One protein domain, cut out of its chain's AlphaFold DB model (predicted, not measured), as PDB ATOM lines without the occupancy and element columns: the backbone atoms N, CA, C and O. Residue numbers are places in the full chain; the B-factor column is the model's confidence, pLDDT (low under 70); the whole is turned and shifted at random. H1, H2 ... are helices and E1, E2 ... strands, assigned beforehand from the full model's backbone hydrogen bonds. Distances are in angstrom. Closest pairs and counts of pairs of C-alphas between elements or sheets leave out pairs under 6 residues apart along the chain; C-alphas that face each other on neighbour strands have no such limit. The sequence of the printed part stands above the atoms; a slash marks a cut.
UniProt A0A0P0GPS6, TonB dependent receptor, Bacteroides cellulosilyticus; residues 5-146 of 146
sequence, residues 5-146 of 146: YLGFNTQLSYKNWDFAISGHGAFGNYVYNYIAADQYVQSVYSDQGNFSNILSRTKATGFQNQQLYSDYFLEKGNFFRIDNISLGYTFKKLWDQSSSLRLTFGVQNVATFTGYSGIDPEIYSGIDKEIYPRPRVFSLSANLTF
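Overview. This is residues 5 to 146 of the 146 residues of the protein "TonB dependent receptor" of Bacteroides cellulosilyticus (UniProt A0A0P0GPS6). A long, narrow, twisted sheet of five strands makes most of the length, with a loop-rich head at one end that holds the short strand pair E3 and E4 and three very short helices, H1, H2 and H3. None of these helices is on the sheet. The 142 printed residues hold seven named strands and three named helices, in the order E1 E2 E3 H1 H2 H3 E4 E5 E6 E7, and the class is mostly strand. The large sheet has the order E1 E2 E5 E6 E7, all antiparallel. The whole is extended, with a radius of gyration of the C-alphas of 22.8 A, and spans 74 by 37 by 22 A.

Arrangement. E1, residues 5 to 14, is an edge strand and forms a hairpin with E2, residues 17 to 27; N 8 and O 23 are 2.8 A apart, within hydrogen-bond range. E2 runs on into E3, residues 30 to 33, at 85 degrees. E3 is antiparallel to E4, residues 74 to 76, with N 31 and O 75 2.8 A apart. Residues 32 to 33 of E3 also pair, parallel, with residues 127 to 128. H1, residues 34 to 38, is close to but not clearly touching H3, residues 56 to 61; their closest C-alphas, those of Ala 36 and Thr 58, are 6.8 A apart. H2, residues 41 to 44, is also close to but not clearly touching H3, with the C-alphas of Val 41 and Lys 59 closest at 5.8 A. Every O i to N i+4 pair is within hydrogen-bond range in H1, 1 of 2 in H3, and H2 is too short for such a pair. E4 runs on into E5, residues 79 to 92, at 43 degrees. E5 is antiparallel to E2, with N 20 and O 86 2.9 A apart. The meander E5 E6 E7, each strand the antiparallel neighbour of the one before, adds E6, residues 100 to 114, and the edge strand E7, residues 137 to 145; N 87 and O 105 are 2.8 A apart, and so are N 104 and O 141.

Along the chain. E1 begins at C-alpha 5, (33.268, -24.563, -40.674), and measures 30.3 A. E2 measures 33.9 A, E5 40.5 A, E6 41.4 A and E7 25.8 A. E7 ends at C-alpha 145, (31.381, -21.425, -80.019).

Size, cuts and confidence. The C-alphas farthest apart, those of Gln 64 and Gln 97, are 73.9 A apart. The printed part has no cut. The links H2 to H3, H3 to E4 and E6 to E7 are long, the last with 22 residues. The mean pLDDT of the printed part is 88.2, and residues 46 to 49 are under 70.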
ATOM      1  N   TYR A   5      32.955 -24.930 -39.301       92.69
ATOM      2  CA  TYR A   5      33.268 -24.563 -40.674       92.69
ATOM      3  C   TYR A   5      32.064 -23.852 -41.276       92.69
ATOM      4  O   TYR A   5      30.925 -24.279 -41.092       92.69
ATOM      5  N   LEU A   6      32.322 -22.776 -42.009       93.75
ATOM      6  CA  LEU A   6      31.318 -22.050 -42.771       93.75
ATOM      7  C   LEU A   6      31.761 -21.998 -44.225       93.75
ATOM      8  O   LEU A   6      32.936 -21.815 -44.520       93.75
ATOM      9  N   GLY A   7      30.815 -22.147 -45.137       94.56
ATOM     10  CA  GLY A   7      31.043 -22.000 -46.563       94.56
ATOM     11  C   GLY A   7      29.884 -21.239 -47.170       94.56
ATOM     12  O   GLY A   7      28.739 -21.419 -46.755       94.56
ATOM     13  N   PHE A   8      30.173 -20.389 -48.144       95.19
ATOM     14  CA  PHE A   8      29.145 -19.771 -48.960       95.19
ATOM     15  C   PHE A   8      29.512 -19.889 -50.434       95.19
ATOM     16  O   PHE A   8      30.675 -19.796 -50.830       95.19
ATOM     17  N   ASN A   9      28.488 -20.098 -51.248       96.06
ATOM     18  CA  ASN A   9      28.591 -20.071 -52.690       96.06
ATOM     19  C   ASN A   9      27.349 -19.361 -53.217       96.06
ATOM     20  O   ASN A   9      26.227 -19.766 -52.915       96.06
ATOM     21  N   THR A  10      27.562 -18.288 -53.968       96.69
ATOM     22  CA  THR A  10      26.491 -17.490 -54.552       96.69
ATOM     23  C   THR A  10      26.742 -17.371 -56.039       96.69
ATOM     24  O   THR A  10      27.806 -16.918 -56.457       96.69
ATOM     25  N   GLN A  11      25.730 -17.714 -56.832       95.75
ATOM     26  CA  GLN A  11      25.738 -17.536 -58.274       95.75
ATOM     27  C   GLN A  11      24.533 -16.700 -58.695       95.75
ATOM     28  O   GLN A  11      23.405 -16.945 -58.274       95.75
ATOM     29  N   LEU A  12      24.790 -15.682 -59.509       96.69
ATOM     30  CA  LEU A  12      23.810 -14.740 -60.022       96.69
ATOM     31  C   LEU A  12      23.965 -14.676 -61.536       96.69
ATOM     32  O   LEU A  12      25.031 -14.323 -62.035       96.69
ATOM     33  N   SER A  13      22.894 -14.964 -62.262       95.44
ATOM     34  CA  SER A  13      22.857 -14.792 -63.713       95.44
ATOM     35  C   SER A  13      21.784 -13.775 -64.072       95.44
ATOM     36  O   SER A  13      20.628 -13.893 -63.664       95.44
ATOM     37  N   TYR A  14      22.165 -12.763 -64.846       94.44
ATOM     38  CA  TYR A  14      21.250 -11.742 -65.342       94.44
ATOM     39  C   TYR A  14      21.498 -11.474 -66.827       94.44
ATOM     40  O   TYR A  14      22.513 -10.902 -67.229       94.44
ATOM     41  N   LYS A  15      20.529 -11.863 -67.663       93.62
ATOM     42  CA  LYS A  15      20.614 -11.813 -69.133       93.62
ATOM     43  C   LYS A  15      21.825 -12.590 -69.663       93.62
ATOM     44  O   LYS A  15      21.781 -13.809 -69.758       93.62
ATOM     45  N   ASN A  16      22.870 -11.869 -70.052       94.19
ATOM     46  CA  ASN A  16      24.104 -12.410 -70.611       94.19
ATOM     47  C   ASN A  16      25.280 -12.291 -69.628       94.19
ATOM     48  O   ASN A  16      26.403 -12.613 -70.003       94.19
ATOM     49  N   TRP A  17      25.030 -11.804 -68.410       95.94
ATOM     50  CA  TRP A  17      26.008 -11.710 -67.335       95.94
ATOM     51  C   TRP A  17      25.874 -12.899 -66.392       95.94
ATOM     52  O   TRP A  17      24.766 -13.219 -65.964       95.94
ATOM     53  N   ASP A  18      27.011 -13.478 -66.026       95.38
ATOM     54  CA  ASP A  18      27.139 -14.476 -64.973       95.38
ATOM     55  C   ASP A  18      28.099 -13.943 -63.916       95.38
ATOM     56  O   ASP A  18      29.198 -13.498 -64.232       95.38
ATOM     57  N   PHE A  19      27.718 -14.020 -62.656       96.88
ATOM     58  CA  PHE A  19      28.585 -13.723 -61.532       96.88
ATOM     59  C   PHE A  19      28.546 -14.901 -60.572       96.88
ATOM     60  O   PHE A  19      27.469 -15.389 -60.235       96.88
ATOM     61  N   ALA A  20      29.704 -15.357 -60.112       96.81
ATOM     62  CA  ALA A  20      29.773 -16.328 -59.033       96.81
ATOM     63  C   ALA A  20      30.852 -15.942 -58.032       96.81
ATOM     64  O   ALA A  20      31.942 -15.515 -58.411       96.81
ATOM     65  N   ILE A  21      30.546 -16.123 -56.755       97.06
ATOM     66  CA  ILE A  21      31.464 -15.914 -55.645       97.06
ATOM     67  C   ILE A  21      31.385 -17.108 -54.701       97.06
ATOM     68  O   ILE A  21      30.299 -17.598 -54.392       97.06
ATOM     69  N   SER A  22      32.538 -17.570 -54.235       97.44
ATOM     70  CA  SER A  22      32.639 -18.607 -53.218       97.44
ATOM     71  C   SER A  22      33.628 -18.208 -52.137       97.44
ATOM     72  O   SER A  22      34.640 -17.559 -52.413       97.44
ATOM     73  N   GLY A  23      33.369 -18.648 -50.916       96.62
ATOM     74  CA  GLY A  23      34.319 -18.542 -49.823       96.62
ATOM     75  C   GLY A  23      34.043 -19.549 -48.724       96.62
ATOM     76  O   GLY A  23      32.955 -20.126 -48.644       96.62
ATOM     77  N   HIS A  24      35.028 -19.731 -47.858       95.69
ATOM     78  CA  HIS A  24      34.953 -20.610 -46.704       95.69
ATOM     79  C   HIS A  24      35.625 -19.978 -45.491       95.69
ATOM     80  O   HIS A  24      36.422 -19.055 -45.602       95.69
ATOM     81  N   GLY A  25      35.314 -20.483 -44.309       93.81
ATOM     82  CA  GLY A  25      35.966 -20.099 -43.076       93.81
ATOM     83  C   GLY A  25      35.968 -21.236 -42.074       93.81
ATOM     84  O   GLY A  25      35.110 -22.119 -42.110       93.81
ATOM     85  N   ALA A  26      36.940 -21.190 -41.176       93.44
ATOM     86  CA  ALA A  26      37.058 -22.092 -40.046       93.44
ATOM     87  C   ALA A  26      37.186 -21.263 -38.766       93.44
ATOM     88  O   ALA A  26      37.872 -20.237 -38.743       93.44
ATOM     89  N   PHE A  27      36.496 -21.698 -37.712       92.06
ATOM     90  CA  PHE A  27      36.426 -20.989 -36.439       92.06
ATOM     91  C   PHE A  27      36.580 -21.952 -35.258       92.06
ATOM     92  O   PHE A  27      36.211 -23.126 -35.329       92.06
ATOM     93  N   GLY A  28      37.115 -21.436 -34.153       88.25
ATOM     94  CA  GLY A  28      37.365 -22.189 -32.921       88.25
ATOM     95  C   GLY A  28      38.709 -22.923 -32.905       88.25
ATOM     96  O   GLY A  28      39.013 -23.627 -31.950       88.25
ATOM     97  N   ASN A  29      39.546 -22.762 -33.935       88.62
ATOM     98  CA  ASN A  29      40.894 -23.322 -33.950       88.62
ATOM     99  C   ASN A  29      41.943 -22.356 -33.395       88.62
ATOM    100  O   ASN A  29      41.857 -21.133 -33.518       88.62
ATOM    101  N   TYR A  30      42.996 -22.959 -32.860       88.94
ATOM    102  CA  TYR A  30      44.235 -22.296 -32.498       88.94
ATOM    103  C   TYR A  30      45.355 -22.815 -33.393       88.94
ATOM    104  O   TYR A  30      45.366 -23.996 -33.752       88.94
ATOM    105  N   VAL A  31      46.262 -21.919 -33.763       89.69
ATOM    106  CA  VAL A  31      47.435 -22.201 -34.588       89.69
ATOM    107  C   VAL A  31      48.658 -21.722 -33.828       89.69
ATOM    108  O   VAL A  31      48.696 -20.604 -33.316       89.69
ATOM    109  N   TYR A  32      49.650 -22.592 -33.734       90.00
ATOM    110  CA  TYR A  32      50.930 -22.278 -33.134       90.00
ATOM    111  C   TYR A  32      51.853 -21.646 -34.177       90.00
ATOM    112  O   TYR A  32      52.236 -22.311 -35.141       90.00
ATOM    113  N   ASN A  33      52.220 -20.381 -33.986       88.69
ATOM    114  CA  ASN A  33      53.101 -19.649 -34.892       88.69
ATOM    115  C   ASN A  33      54.566 -20.047 -34.654       88.69
ATOM    116  O   ASN A  33      55.280 -19.420 -33.866       88.69
ATOM    117  N   TYR A  34      55.015 -21.109 -35.327       87.50
ATOM    118  CA  TYR A  34      56.360 -21.645 -35.125       87.50
ATOM    119  C   TYR A  34      57.431 -20.674 -35.615       87.50
ATOM    120  O   TYR A  34      58.432 -20.509 -34.929       87.50
ATOM    121  N   ILE A  35      57.225 -19.983 -36.741       85.38
ATOM    122  CA  ILE A  35      58.199 -19.004 -37.255       85.38
ATOM    123  C   ILE A  35      58.460 -17.888 -36.233       85.38
ATOM    124  O   ILE A  35      59.606 -17.497 -36.019       85.38
ATOM    125  N   ALA A  36      57.415 -17.394 -35.563       84.94
ATOM    126  CA  ALA A  36      57.576 -16.395 -34.510       84.94
ATOM    127  C   ALA A  36      58.243 -16.963 -33.245       84.94
ATOM    128  O   ALA A  36      58.993 -16.240 -32.594       84.94
ATOM    129  N   ALA A  37      57.990 -18.229 -32.905       85.94
ATOM    130  CA  ALA A  37      58.587 -18.895 -31.746       85.94
ATOM    131  C   ALA A  37      60.059 -19.296 -31.942       85.94
ATOM    132  O   ALA A  37      60.827 -19.391 -30.979       85.94
ATOM    133  N   ASP A  38      60.429 -19.570 -33.193       85.50
ATOM    134  CA  ASP A  38      61.771 -19.945 -33.625       85.50
ATOM    135  C   ASP A  38      62.719 -18.737 -33.641       85.50
ATOM    136  O   ASP A  38      63.901 -18.863 -33.326       85.50
ATOM    137  N   GLN A  39      62.195 -17.544 -33.932       84.94
ATOM    138  CA  GLN A  39      62.975 -16.313 -33.938       84.94
ATOM    139  C   GLN A  39      63.105 -15.691 -32.540       84.94
ATOM    140  O   GLN A  39      62.153 -15.594 -31.769       84.94
ATOM    141  N   TYR A  40      64.300 -15.187 -32.238       85.31
ATOM    142  CA  TYR A  40      64.634 -14.494 -30.988       85.31
ATOM    143  C   TYR A  40      65.579 -13.318 -31.265       85.31
ATOM    144  O   TYR A  40      66.183 -13.241 -32.331       85.31
ATOM    145  N   VAL A  41      65.727 -12.371 -30.338       82.94
ATOM    146  CA  VAL A  41      66.494 -11.129 -30.572       82.94
ATOM    147  C   VAL A  41      67.939 -11.411 -30.994       82.94
ATOM    148  O   VAL A  41      68.439 -10.797 -31.934       82.94
ATOM    149  N   GLN A  42      68.586 -12.387 -30.362       81.31
ATOM    150  CA  GLN A  42      69.962 -12.752 -30.683       81.31
ATOM    151  C   GLN A  42      70.099 -13.415 -32.072       81.31
ATOM    152  O   GLN A  42      71.179 -13.357 -32.645       81.31
ATOM    153  N   SER A  43      69.016 -13.934 -32.676       78.19
ATOM    154  CA  SER A  43      69.036 -14.515 -34.037       78.19
ATOM    155  C   SER A  43      69.336 -13.496 -35.149       78.19
ATOM    156  O   SER A  43      69.683 -13.882 -36.264       78.19
ATOM    157  N   VAL A  44      69.273 -12.191 -34.844       79.56
ATOM    158  CA  VAL A  44      69.795 -11.123 -35.716       79.56
ATOM    159  C   VAL A  44      71.293 -11.277 -35.932       79.56
ATOM    160  O   VAL A  44      71.784 -11.024 -37.028       79.56
ATOM    161  N   TYR A  45      72.022 -11.680 -34.896       76.44
ATOM    162  CA  TYR A  45      73.455 -11.910 -34.954       76.44
ATOM    163  C   TYR A  45      73.668 -13.359 -35.385       76.44
ATOM    164  O   TYR A  45      73.582 -14.268 -34.565       76.44
ATOM    165  N   SER A  46      73.887 -13.597 -36.683       69.94
ATOM    166  CA  SER A  46      74.180 -14.961 -37.127       69.94
ATOM    167  C   SER A  46      75.571 -15.385 -36.661       69.94
ATOM    168  O   SER A  46      76.515 -14.589 -36.686       69.94
ATOM    169  N   ASP A  47      75.723 -16.669 -36.342       65.44
ATOM    170  CA  ASP A  47      77.020 -17.284 -36.020       65.44
ATOM    171  C   ASP A  47      78.026 -17.199 -37.190       65.44
ATOM    172  O   ASP A  47      79.217 -17.449 -37.024       65.44
ATOM    173  N   GLN A  48      77.552 -16.814 -38.382       69.62
ATOM    174  CA  GLN A  48      78.337 -16.622 -39.603       69.62
ATOM    175  C   GLN A  48      78.796 -15.164 -39.811       69.62
ATOM    176  O   GLN A  48      79.285 -14.823 -40.887       69.62
ATOM    177  N   GLY A  49      78.625 -14.285 -38.817       66.00
ATOM    178  CA  GLY A  49      79.139 -12.908 -38.846       66.00
ATOM    179  C   GLY A  49      78.326 -11.918 -39.691       66.00
ATOM    180  O   GLY A  49      78.742 -10.772 -39.848       66.00
ATOM    181  N   ASN A  50      77.166 -12.330 -40.211       73.81
ATOM    182  CA  ASN A  50      76.229 -11.465 -40.932       73.81
ATOM    183  C   ASN A  50      74.958 -11.209 -40.115       73.81
ATOM    184  O   ASN A  50      74.564 -12.038 -39.289       73.81
ATOM    185  N   PHE A  51      74.290 -10.087 -40.384       77.12
ATOM    186  CA  PHE A  51      72.978  -9.811 -39.807       77.12
ATOM    187  C   PHE A  51      71.887 -10.591 -40.546       77.12
ATOM    188  O   PHE A  51      71.792 -10.510 -41.772       77.12
ATOM    189  N   SER A  52      71.065 -11.333 -39.804       79.19
ATOM    190  CA  SER A  52      69.893 -12.026 -40.346       79.19
ATOM    191  C   SER A  52      68.658 -11.126 -40.311       79.19
ATOM    192  O   SER A  52      68.504 -10.294 -39.411       79.19
ATOM    193  N   ASN A  53      67.759 -11.300 -41.281       77.50
ATOM    194  CA  ASN A  53      66.477 -10.604 -41.283       77.50
ATOM    195  C   ASN A  53      65.492 -11.343 -40.370       77.50
ATOM    196  O   ASN A  53      65.144 -12.494 -40.634       77.50
ATOM    197  N   ILE A  54      65.034 -10.670 -39.317       81.25
ATOM    198  CA  ILE A  54      64.043 -11.197 -38.375       81.25
ATOM    199  C   ILE A  54      62.742 -10.402 -38.476       81.25
ATOM    200  O   ILE A  54      62.723  -9.234 -38.869       81.25
ATOM    201  N   LEU A  55      61.642 -11.014 -38.056       80.12
ATOM    202  CA  LEU A  55      60.354 -10.355 -37.902       80.12
ATOM    203  C   LEU A  55      60.483  -9.187 -36.918       80.12
ATOM    204  O   LEU A  55      60.953  -9.350 -35.792       80.12
ATOM    205  N   SER A  56      59.960  -8.015 -37.283       80.50
ATOM    206  CA  SER A  56      59.927  -6.848 -36.388       80.50
ATOM    207  C   SER A  56      59.243  -7.150 -35.047       80.50
ATOM    208  O   SER A  56      59.617  -6.577 -34.023       80.50
ATOM    209  N   ARG A  57      58.276  -8.086 -35.023       77.25
ATOM    210  CA  ARG A  57      57.598  -8.517 -33.789       77.25
ATOM    211  C   ARG A  57      58.537  -9.224 -32.812       77.25
ATOM    212  O   ARG A  57      58.347  -9.088 -31.612       77.25
ATOM    213  N   THR A  58      59.565  -9.916 -33.299       81.75
ATOM    214  CA  THR A  58      60.554 -10.623 -32.471       81.75
ATOM    215  C   THR A  58      61.326  -9.651 -31.578       81.75
ATOM    216  O   THR A  58      61.655  -9.967 -30.441       81.75
ATOM    217  N   LYS A  59      61.544  -8.411 -32.032       78.94
ATOM    218  CA  LYS A  59      62.116  -7.359 -31.180       78.94
ATOM    219  C   LYS A  59      61.177  -6.968 -30.032       78.94
ATOM    220  O   LYS A  59      61.650  -6.655 -28.945       78.94
ATOM    221  N   ALA A  60      59.865  -6.976 -30.268       80.88
ATOM    222  CA  ALA A  60      58.863  -6.599 -29.273       80.88
ATOM    223  C   ALA A  60      58.665  -7.667 -28.185       80.88
ATOM    224  O   ALA A  60      58.265  -7.320 -27.077       80.88
ATOM    225  N   THR A  61      58.962  -8.941 -28.472       81.81
ATOM    226  CA  THR A  61      58.889 -10.014 -27.465       81.81
ATOM    227  C   THR A  61      60.034  -9.944 -26.453       81.81
ATOM    228  O   THR A  61      59.878 -10.381 -25.317       81.81
ATOM    229  N   GLY A  62      61.190  -9.390 -26.842       82.25
ATOM    230  CA  GLY A  62      62.363  -9.232 -25.974       82.25
ATOM    231  C   GLY A  62      63.089 -10.537 -25.627       82.25
ATOM    232  O   GLY A  62      64.082 -10.503 -24.892       82.25
ATOM    233  N   PHE A  63      62.641 -11.680 -26.159       85.62
ATOM    234  CA  PHE A  63      63.254 -12.977 -25.893       85.62
ATOM    235  C   PHE A  63      64.664 -13.048 -26.480       85.62
ATOM    236  O   PHE A  63      64.870 -12.840 -27.675       85.62
ATOM    237  N   GLN A  64      65.643 -13.358 -25.629       84.56
ATOM    238  CA  GLN A  64      67.052 -13.470 -26.027       84.56
ATOM    239  C   GLN A  64      67.404 -14.849 -26.590       84.56
ATOM    240  O   GLN A  64      68.382 -14.971 -27.312       84.56
ATOM    241  N   ASN A  65      66.591 -15.862 -26.287       84.12
ATOM    242  CA  ASN A  65      66.733 -17.237 -26.758       84.12
ATOM    243  C   ASN A  65      65.395 -17.729 -27.316       84.12
ATOM    244  O   ASN A  65      64.345 -17.181 -26.980       84.12
ATOM    245  N   GLN A  66      65.445 -18.798 -28.105       83.19
ATOM    246  CA  GLN A  66      64.283 -19.468 -28.689       83.19
ATOM    247  C   GLN A  66      63.266 -19.917 -27.619       83.19
ATOM    248  O   GLN A  66      63.655 -20.389 -26.549       83.19
ATOM    249  N   GLN A  67      61.964 -19.792 -27.905       84.62
ATOM    250  CA  GLN A  67      60.871 -20.110 -26.968       84.62
ATOM    251  C   GLN A  67      59.823 -21.037 -27.615       84.62
ATOM    252  O   GLN A  67      58.649 -20.695 -27.730       84.62
ATOM    253  N   LEU A  68      60.246 -22.238 -28.028       82.06
ATOM    254  CA  LEU A  68      59.442 -23.185 -28.825       82.06
ATOM    255  C   LEU A  68      58.231 -23.831 -28.130       82.06
ATOM    256  O   LEU A  68      57.470 -24.532 -28.796       82.06
ATOM    257  N   TYR A  69      58.065 -23.662 -26.821       81.56
ATOM    258  CA  TYR A  69      56.999 -24.323 -26.054       81.56
ATOM    259  C   TYR A  69      56.149 -23.331 -25.253       81.56
ATOM    260  O   TYR A  69      55.494 -23.717 -24.287       81.56
ATOM    261  N   SER A  70      56.174 -22.050 -25.629       83.88
ATOM    262  CA  SER A  70      55.376 -21.017 -24.971       83.88
ATOM    263  C   SER A  70      53.993 -20.889 -25.612       83.88
ATOM    264  O   SER A  70      53.857 -20.817 -26.832       83.88
ATOM    265  N   ASP A  71      52.965 -20.786 -24.775       84.25
ATOM    266  CA  ASP A  71      51.593 -20.448 -25.161       84.25
ATOM    267  C   ASP A  71      51.457 -19.035 -25.754       84.25
ATOM    268  O   ASP A  71      50.477 -18.753 -26.438       84.25
ATOM    269  N   TYR A  72      52.462 -18.172 -25.581       85.31
ATOM    270  CA  TYR A  72      52.532 -16.840 -26.186       85.31
ATOM    271  C   TYR A  72      52.370 -16.857 -27.716       85.31
ATOM    272  O   TYR A  72      51.810 -15.924 -28.293       85.31
ATOM    273  N   PHE A  73      52.846 -17.916 -28.381       86.94
ATOM    274  CA  PHE A  73      52.771 -18.068 -29.840       86.94
ATOM    275  C   PHE A  73      51.533 -18.841 -30.305       86.94
ATOM    276  O   PHE A  73      51.383 -19.113 -31.499       86.94
ATOM    277  N   LEU A  74      50.645 -19.207 -29.377       89.62
ATOM    278  CA  LEU A  74      49.375 -19.834 -29.694       89.62
ATOM    279  C   LEU A  74      48.346 -18.752 -30.033       89.62
ATOM    280  O   LEU A  74      47.830 -18.046 -29.166       89.62
ATOM    281  N   GLU A  75      48.020 -18.630 -31.313       89.31
ATOM    282  CA  GLU A  75      47.131 -17.592 -31.822       89.31
ATOM    283  C   GLU A  75      45.797 -18.186 -32.285       89.31
ATOM    284  O   GLU A  75      45.706 -19.348 -32.687       89.31
ATOM    285  N   LYS A  76      44.727 -17.383 -32.241       90.19
ATOM    286  CA  LYS A  76      43.427 -17.796 -32.787       90.19
ATOM    287  C   LYS A  76      43.540 -17.891 -34.307       90.19
ATOM    288  O   LYS A  76      43.700 -16.875 -34.977       90.19
ATOM    289  N   GLY A  77      43.384 -19.096 -34.845       88.50
ATOM    290  CA  GLY A  77      43.439 -19.376 -36.280       88.50
ATOM    291  C   GLY A  77      42.103 -19.179 -36.991       88.50
ATOM    292  O   GLY A  77      41.889 -19.778 -38.039       88.50
ATOM    293  N   ASN A  78      41.196 -18.382 -36.420       92.00
ATOM    294  CA  ASN A  78      39.914 -18.083 -37.042       92.00
ATOM    295  C   ASN A  78      40.150 -17.329 -38.347       92.00
ATOM    296  O   ASN A  78      40.854 -16.308 -38.370       92.00
ATOM    297  N   PHE A  79      39.528 -17.792 -39.421       93.12
ATOM    298  CA  PHE A  79      39.657 -17.125 -40.702       93.12
ATOM    299  C   PHE A  79      38.417 -17.279 -41.564       93.12
ATOM    300  O   PHE A  79      37.648 -18.229 -41.440       93.12
ATOM    301  N   PHE A  80      38.268 -16.333 -42.480       93.62
ATOM    302  CA  PHE A  80      37.320 -16.399 -43.572       93.62
ATOM    303  C   PHE A  80      38.021 -15.985 -44.858       93.62
ATOM    304  O   PHE A  80      38.623 -14.918 -44.927       93.62
ATOM    305  N   ARG A  81      37.959 -16.823 -45.880       94.25
ATOM    306  CA  ARG A  81      38.595 -16.618 -47.173       94.25
ATOM    307  C   ARG A  81      37.548 -16.554 -48.271       94.25
ATOM    308  O   ARG A  81      36.631 -17.364 -48.325       94.25
ATOM    309  N   ILE A  82      37.721 -15.596 -49.175       95.69
ATOM    310  CA  ILE A  82      37.031 -15.579 -50.462       95.69
ATOM    311  C   ILE A  82      37.909 -16.346 -51.447       95.69
ATOM    312  O   ILE A  82      38.980 -15.871 -51.839       95.69
ATOM    313  N   ASP A  83      37.452 -17.535 -51.825       94.88
ATOM    314  CA  ASP A  83      38.214 -18.460 -52.658       94.88
ATOM    315  C   ASP A  83      38.210 -18.035 -54.103       94.88
ATOM    316  O   ASP A  83      39.267 -17.937 -54.712       94.88
ATOM    317  N   ASN A  84      37.018 -17.784 -54.645       96.19
ATOM    318  CA  ASN A  84      36.842 -17.526 -56.058       96.19
ATOM    319  C   ASN A  84      35.821 -16.416 -56.258       96.19
ATOM    320  O   ASN A  84      34.747 -16.423 -55.661       96.19
ATOM    321  N   ILE A  85      36.141 -15.495 -57.158       96.75
ATOM    322  CA  ILE A  85      35.176 -14.596 -57.781       96.75
ATOM    323  C   ILE A  85      35.293 -14.803 -59.281       96.75
ATOM    324  O   ILE A  85      36.394 -14.781 -59.820       96.75
ATOM    325  N   SER A  86      34.171 -14.979 -59.965       96.50
ATOM    326  CA  SER A  86      34.122 -15.051 -61.419       96.50
ATOM    327  C   SER A  86      33.035 -14.136 -61.962       96.50
ATOM    328  O   SER A  86      31.928 -14.077 -61.430       96.50
ATOM    329  N   LEU A  87      33.377 -13.414 -63.022       96.56
ATOM    330  CA  LEU A  87      32.477 -12.570 -63.789       96.56
ATOM    331  C   LEU A  87      32.571 -12.991 -65.252       96.56
ATOM    332  O   LEU A  87      33.622 -12.881 -65.881       96.56
ATOM    333  N   GLY A  88      31.467 -13.495 -65.778       96.56
ATOM    334  CA  GLY A  88      31.303 -13.897 -67.160       96.56
ATOM    335  C   GLY A  88      30.368 -12.957 -67.905       96.56
ATOM    336  O   GLY A  88      29.358 -12.508 -67.363       96.56
ATOM    337  N   TYR A  89      30.672 -12.701 -69.173       95.50
ATOM    338  CA  TYR A  89      29.728 -12.111 -70.111       95.50
ATOM    339  C   TYR A  89      29.690 -12.907 -71.410       95.50
ATOM    340  O   TYR A  89      30.729 -13.224 -71.996       95.50
ATOM    341  N   THR A  90      28.478 -13.211 -71.865       95.75
ATOM    342  CA  THR A  90      28.233 -13.991 -73.078       95.75
ATOM    343  C   THR A  90      27.717 -13.093 -74.200       95.75
ATOM    344  O   THR A  90      26.558 -12.674 -74.213       95.75
ATOM    345  N   PHE A  91      28.564 -12.835 -75.189       93.31
ATOM    346  CA  PHE A  91      28.172 -12.250 -76.462       93.31
ATOM    347  C   PHE A  91      27.480 -13.325 -77.303       93.31
ATOM    348  O   PHE A  91      28.070 -14.356 -77.619       93.31
ATOM    349  N   LYS A  92      26.215 -13.094 -77.654       90.38
ATOM    350  CA  LYS A  92      25.427 -13.975 -78.527       90.38
ATOM    351  C   LYS A  92      25.320 -13.338 -79.908       90.38
ATOM    352  O   LYS A  92      25.223 -12.115 -79.983       90.38
ATOM    353  N   LYS A  93      25.248 -14.160 -80.958       87.06
ATOM    354  CA  LYS A  93      25.086 -13.727 -82.355       87.06
ATOM    355  C   LYS A  93      26.231 -12.833 -82.839       87.06
ATOM    356  O   LYS A  93      26.000 -11.705 -83.261       87.06
ATOM    357  N   LEU A  94      27.469 -13.321 -82.724       84.06
ATOM    358  CA  LEU A  94      28.654 -12.562 -83.155       84.06
ATOM    359  C   LEU A  94      28.675 -12.318 -84.664       84.06
ATOM    360  O   LEU A  94      28.851 -11.185 -85.097       84.06
ATOM    361  N   TRP A  95      28.517 -13.393 -85.436       85.31
ATOM    362  CA  TRP A  95      28.480 -13.357 -86.898       85.31
ATOM    363  C   TRP A  95      27.287 -14.150 -87.444       85.31
ATOM    364  O   TRP A  95      26.599 -13.640 -88.319       85.31
ATOM    365  N   ASP A  96      26.960 -15.304 -86.849       87.56
ATOM    366  CA  ASP A  96      25.757 -16.086 -87.159       87.56
ATOM    367  C   ASP A  96      24.872 -16.305 -85.926       87.56
ATOM    368  O   ASP A  96      25.268 -16.033 -84.790       87.56
ATOM    369  N   GLN A  97      23.653 -16.821 -86.126       84.25
ATOM    370  CA  GLN A  97      22.718 -17.098 -85.025       84.25
ATOM    371  C   GLN A  97      23.240 -18.141 -84.021       84.25
ATOM    372  O   GLN A  97      22.811 -18.123 -82.866       84.25
ATOM    373  N   SER A  98      24.164 -19.003 -84.450       87.88
ATOM    374  CA  SER A  98      24.768 -20.070 -83.643       87.88
ATOM    375  C   SER A  98      25.994 -19.608 -82.853       87.88
ATOM    376  O   SER A  98      26.339 -20.207 -81.835       87.88
ATOM    377  N   SER A  99      26.632 -18.516 -83.276       91.56
ATOM    378  CA  SER A  99      27.962 -18.171 -82.784       91.56
ATOM    379  C   SER A  99      27.904 -17.331 -81.512       91.56
ATOM    380  O   SER A  99      27.169 -16.338 -81.413       91.56
ATOM    381  N   SER A 100      28.701 -17.721 -80.518       92.81
ATOM    382  CA  SER A 100      28.771 -17.055 -79.219       92.81
ATOM    383  C   SER A 100      30.198 -16.985 -78.683       92.81
ATOM    384  O   SER A 100      31.013 -17.874 -78.907       92.81
ATOM    385  N   LEU A 101      30.499 -15.902 -77.969       94.00
ATOM    386  CA  LEU A 101      31.774 -15.682 -77.293       94.00
ATOM    387  C   LEU A 101      31.470 -15.417 -75.833       94.00
ATOM    388  O   LEU A 101      30.769 -14.462 -75.500       94.00
ATOM    389  N   ARG A 102      32.028 -16.233 -74.952       94.56
ATOM    390  CA  ARG A 102      31.970 -16.022 -73.515       94.56
ATOM    391  C   ARG A 102      33.331 -15.578 -73.022       94.56
ATOM    392  O   ARG A 102      34.298 -16.332 -73.098       94.56
ATOM    393  N   LEU A 103      33.395 -14.361 -72.499       96.19
ATOM    394  CA  LEU A 103      34.556 -13.877 -71.766       96.19
ATOM    395  C   LEU A 103      34.305 -14.097 -70.281       96.19
ATOM    396  O   LEU A 103      33.248 -13.734 -69.778       96.19
ATOM    397  N   THR A 104      35.255 -14.714 -69.590       96.69
ATOM    398  CA  THR A 104      35.203 -14.941 -68.146       96.69
ATOM    399  C   THR A 104      36.462 -14.386 -67.516       96.69
ATOM    400  O   THR A 104      37.567 -14.753 -67.899       96.69
ATOM    401  N   PHE A 105      36.289 -13.510 -66.542       97.06
ATOM    402  CA  PHE A 105      37.347 -13.061 -65.658       97.06
ATOM    403  C   PHE A 105      37.172 -13.744 -64.305       97.06
ATOM    404  O   PHE A 105      36.086 -13.699 -63.730       97.06
ATOM    405  N   GLY A 106      38.218 -14.396 -63.811       96.88
ATOM    406  CA  GLY A 106      38.208 -15.125 -62.549       96.88
ATOM    407  C   GLY A 106      39.370 -14.714 -61.657       96.88
ATOM    408  O   GLY A 106      40.495 -14.571 -62.132       96.88
ATOM    409  N   VAL A 107      39.114 -14.565 -60.363       97.06
ATOM    410  CA  VAL A 107      40.132 -14.321 -59.338       97.06
ATOM    411  C   VAL A 107      40.072 -15.445 -58.315       97.06
ATOM    412  O   VAL A 107      38.997 -15.709 -57.782       97.06
ATOM    413  N   GLN A 108      41.212 -16.073 -58.036       95.56
ATOM    414  CA  GLN A 108      41.373 -17.096 -57.001       95.56
ATOM    415  C   GLN A 108      42.208 -16.563 -55.832       95.56
ATOM    416  O   GLN A 108      43.112 -15.747 -56.041       95.56
ATOM    417  N   ASN A 109      41.935 -17.041 -54.615       92.69
ATOM    418  CA  ASN A 109      42.535 -16.560 -53.362       92.69
ATOM    419  C   ASN A 109      42.384 -15.037 -53.214       92.69
ATOM    420  O   ASN A 109      43.351 -14.290 -53.025       92.69
ATOM    421  N   VAL A 110      41.146 -14.560 -53.357       92.81
ATOM    422  CA  VAL A 110      40.836 -13.130 -53.456       92.81
ATOM    423  C   VAL A 110      41.260 -12.400 -52.187       92.81
ATOM    424  O   VAL A 110      42.017 -11.436 -52.252       92.81
ATOM    425  N   ALA A 111      40.806 -12.856 -51.025       91.56
ATOM    426  CA  ALA A 111      41.154 -12.247 -49.749       91.56
ATOM    427  C   ALA A 111      40.978 -13.247 -48.609       91.56
ATOM    428  O   ALA A 111      40.032 -14.030 -48.626       91.56
ATOM    429  N   THR A 112      41.858 -13.171 -47.612       91.94
ATOM    430  CA  THR A 112      41.738 -13.904 -46.347       91.94
ATOM    431  C   THR A 112      41.593 -12.885 -45.227       91.94
ATOM    432  O   THR A 112      42.469 -12.050 -45.025       91.94
ATOM    433  N   PHE A 113      40.484 -12.952 -44.507       91.94
ATOM    434  CA  PHE A 113      40.214 -12.180 -43.307       91.94
ATOM    435  C   PHE A 113      40.561 -13.046 -42.107       91.94
ATOM    436  O   PHE A 113      39.914 -14.060 -41.853       91.94
ATOM    437  N   THR A 114      41.604 -12.671 -41.379       91.69
ATOM    438  CA  THR A 114      42.038 -13.385 -40.181       91.69
ATOM    439  C   THR A 114      42.673 -12.414 -39.197       91.69
ATOM    440  O   THR A 114      43.222 -11.389 -39.597       91.69
ATOM    441  N   GLY A 115      42.560 -12.725 -37.906       86.06
ATOM    442  CA  GLY A 115      43.326 -12.060 -36.851       86.06
ATOM    443  C   GLY A 115      44.670 -12.737 -36.567       86.06
ATOM    444  O   GLY A 115      45.403 -12.270 -35.701       86.06
ATOM    445  N   TYR A 116      44.971 -13.840 -37.259       89.19
ATOM    446  CA  TYR A 116      46.239 -14.547 -37.153       89.19
ATOM    447  C   TYR A 116      47.368 -13.705 -37.751       89.19
ATOM    448  O   TYR A 116      47.231 -13.179 -38.855       89.19
ATOM    449  N   SER A 117      48.476 -13.564 -37.022       84.44
ATOM    450  CA  SER A 117      49.599 -12.716 -37.442       84.44
ATOM    451  C   SER A 117      50.653 -13.434 -38.292       84.44
ATOM    452  O   SER A 117      51.596 -12.791 -38.758       84.44
ATOM    453  N   GLY A 118      50.518 -14.751 -38.477       84.19
ATOM    454  CA  GLY A 118      51.360 -15.532 -39.384       84.19
ATOM    455  C   GLY A 118      50.902 -15.458 -40.843       84.19
ATOM    456  O   GLY A 118      50.169 -14.554 -41.242       84.19
ATOM    457  N   ILE A 119      51.371 -16.408 -41.655       82.94
ATOM    458  CA  ILE A 119      51.201 -16.363 -43.115       82.94
ATOM    459  C   ILE A 119      49.844 -16.913 -43.547       82.94
ATOM    460  O   ILE A 119      49.133 -16.267 -44.321       82.94
ATOM    461  N   ASP A 120      49.479 -18.094 -43.052       83.38
ATOM    462  CA  ASP A 120      48.210 -18.734 -43.378       83.38
ATOM    463  C   ASP A 120      47.598 -19.353 -42.113       83.38
ATOM    464  O   ASP A 120      48.222 -20.205 -41.489       83.38
ATOM    465  N   PRO A 121      46.387 -18.949 -41.699       80.56
ATOM    466  CA  PRO A 121      45.689 -19.579 -40.578       80.56
ATOM    467  C   PRO A 121      45.159 -20.987 -40.910       80.56
ATOM    468  O   PRO A 121      44.779 -21.733 -40.006       80.56
ATOM    469  N   GLU A 122      45.092 -21.361 -42.191       81.75
ATOM    470  CA  GLU A 122      44.547 -22.638 -42.642       81.75
ATOM    471  C   GLU A 122      45.621 -23.735 -42.649       81.75
ATOM    472  O   GLU A 122      46.166 -24.104 -43.692       81.75
ATOM    473  N   ILE A 123      45.915 -24.275 -41.463       81.69
ATOM    474  CA  ILE A 123      46.972 -25.275 -41.270       81.69
ATOM    475  C   ILE A 123      46.412 -26.548 -40.653       81.69
ATOM    476  O   ILE A 123      45.878 -26.545 -39.545       81.69
ATOM    477  N   TYR A 124      46.602 -27.668 -41.352       74.44
ATOM    478  CA  TYR A 124      46.127 -28.978 -40.906       74.44
ATOM    479  C   TYR A 124      46.831 -29.473 -39.632       74.44
ATOM    480  O   TYR A 124      46.192 -30.018 -38.736       74.44
ATOM    481  N   SER A 125      48.146 -29.264 -39.528       80.69
ATOM    482  CA  SER A 125      48.963 -29.714 -38.391       80.69
ATOM    483  C   SER A 125      48.780 -28.872 -37.120       80.69
ATOM    484  O   SER A 125      49.236 -29.281 -36.056       80.69
ATOM    485  N   GLY A 126      48.159 -27.689 -37.221       79.88
ATOM    486  CA  GLY A 126      48.074 -26.710 -36.133       79.88
ATOM    487  C   GLY A 126      49.392 -26.000 -35.796       79.88
ATOM    488  O   GLY A 126      49.407 -25.189 -34.874       79.88
ATOM    489  N   ILE A 127      50.479 -26.275 -36.527       85.00
ATOM    490  CA  ILE A 127      51.800 -25.658 -36.346       85.00
ATOM    491  C   ILE A 127      52.197 -24.970 -37.651       85.00
ATOM    492  O   ILE A 127      52.442 -25.646 -38.654       85.00
ATOM    493  N   ASP A 128      52.302 -23.645 -37.621       84.44
ATOM    494  CA  ASP A 128      52.681 -22.828 -38.771       84.44
ATOM    495  C   ASP A 128      54.191 -22.733 -38.941       84.44
ATOM    496  O   ASP A 128      54.853 -21.913 -38.300       84.44
ATOM    497  N   LYS A 129      54.722 -23.588 -39.812       82.94
ATOM    498  CA  LYS A 129      56.118 -23.551 -40.268       82.94
ATOM    499  C   LYS A 129      56.247 -23.033 -41.696       82.94
ATOM    500  O   LYS A 129      57.344 -23.079 -42.250       82.94
ATOM    501  N   GLU A 130      55.139 -22.635 -42.314       79.94
ATOM    502  CA  GLU A 130      55.132 -22.300 -43.726       79.94
ATOM    503  C   GLU A 130      55.663 -20.882 -43.910       79.94
ATOM    504  O   GLU A 130      55.315 -19.970 -43.164       79.94
ATOM    505  N   ILE A 131      56.529 -20.698 -44.901       77.25
ATOM    506  CA  ILE A 131      57.104 -19.384 -45.229       77.25
ATOM    507  C   ILE A 131      56.564 -18.842 -46.552       77.25
ATOM    508  O   ILE A 131      56.778 -17.671 -46.873       77.25
ATOM    509  N   TYR A 132      55.852 -19.675 -47.316       82.06
ATOM    510  CA  TYR A 132      55.318 -19.313 -48.617       82.06
ATOM    511  C   TYR A 132      53.815 -19.020 -48.544       82.06
ATOM    512  O   TYR A 132      53.011 -19.926 -48.315       82.06
ATOM    513  N   PRO A 133      53.397 -17.761 -48.774       84.00
ATOM    514  CA  PRO A 133      51.984 -17.426 -48.835       84.00
ATOM    515  C   PRO A 133      51.335 -18.015 -50.091       84.00
ATOM    516  O   PRO A 133      51.959 -18.130 -51.151       84.00
ATOM    517  N   ARG A 134      50.034 -18.308 -50.006       86.88
ATOM    518  CA  ARG A 134      49.253 -18.705 -51.183       86.88
ATOM    519  C   ARG A 134      49.173 -17.545 -52.187       86.88
ATOM    520  O   ARG A 134      48.816 -16.431 -51.792       86.88
ATOM    521  N   PRO A 135      49.449 -17.776 -53.483       91.25
ATOM    522  CA  PRO A 135      49.363 -16.724 -54.486       91.25
ATOM    523  C   PRO A 135      47.905 -16.371 -54.794       91.25
ATOM    524  O   PRO A 135      47.031 -17.241 -54.848       91.25
ATOM    525  N   ARG A 136      47.655 -15.089 -55.068       94.12
ATOM    526  CA  ARG A 136      46.402 -14.613 -55.665       94.12
ATOM    527  C   ARG A 136      46.503 -14.710 -57.183       94.12
ATOM    528  O   ARG A 136      47.399 -14.108 -57.772       94.12
ATOM    529  N   VAL A 137      45.585 -15.440 -57.812       95.88
ATOM    530  CA  VAL A 137      45.620 -15.705 -59.259       95.88
ATOM    531  C   VAL A 137      44.512 -14.928 -59.952       95.88
ATOM    532  O   VAL A 137      43.352 -15.027 -59.570       95.88
ATOM    533  N   PHE A 138      44.865 -14.183 -60.996       96.44
ATOM    534  CA  PHE A 138      43.920 -13.515 -61.887       96.44
ATOM    535  C   PHE A 138      43.929 -14.238 -63.232       96.44
ATOM    536  O   PHE A 138      44.989 -14.483 -63.802       96.44
ATOM    537  N   SER A 139      42.752 -14.587 -63.733       96.12
ATOM    538  CA  SER A 139      42.573 -15.370 -64.951       96.12
ATOM    539  C   SER A 139      41.573 -14.689 -65.875       96.12
ATOM    540  O   SER A 139      40.551 -14.162 -65.435       96.12
ATOM    541  N   LEU A 140      41.880 -14.702 -67.168       96.44
ATOM    542  CA  LEU A 140      40.977 -14.274 -68.226       96.44
ATOM    543  C   LEU A 140      40.831 -15.440 -69.202       96.44
ATOM    544  O   LEU A 140      41.822 -16.003 -69.660       96.44
ATOM    545  N   SER A 141      39.599 -15.820 -69.503       94.69
ATOM    546  CA  SER A 141      39.278 -16.930 -70.393       94.69
ATOM    547  C   SER A 141      38.296 -16.471 -71.457       94.69
ATOM    548  O   SER A 141      37.315 -15.793 -71.156       94.69
ATOM    549  N   ALA A 142      38.553 -16.865 -72.699       94.62
ATOM    550  CA  ALA A 142      37.658 -16.654 -73.823       94.62
ATOM    551  C   ALA A 142      37.221 -18.018 -74.355       94.62
ATOM    552  O   ALA A 142      38.057 -18.860 -74.675       94.62
ATOM    553  N   ASN A 143      35.915 -18.243 -74.428       93.94
ATOM    554  CA  ASN A 143      35.335 -19.442 -75.012       93.94
ATOM    555  C   ASN A 143      34.515 -19.043 -76.238       93.94
ATOM    556  O   ASN A 143      33.579 -18.255 -76.119       93.94
ATOM    557  N   LEU A 144      34.900 -19.557 -77.403       93.06
ATOM    558  CA  LEU A 144      34.253 -19.280 -78.677       93.06
ATOM    559  C   LEU A 144      33.519 -20.536 -79.144       93.06
ATOM    560  O   LEU A 144      34.126 -21.596 -79.272       93.06
ATOM    561  N   THR A 145      32.226 -20.397 -79.404       91.50
ATOM    562  CA  THR A 145      31.381 -21.425 -80.019       91.50
ATOM    563  C   THR A 145      30.941 -20.907 -81.383       91.50
ATOM    564  O   THR A 145      30.485 -19.763 -81.467       91.50
ATOM    565  N   PHE A 146      31.115 -21.708 -82.436       87.12
ATOM    566  CA  PHE A 146      30.771 -21.359 -83.818       87.12
ATOM    567  C   PHE A 146      29.417 -21.935 -84.230       87.12
ATOM    568  O   PHE A 146      29.167 -23.128 -83.943       87.12
TER     569      PHE A 146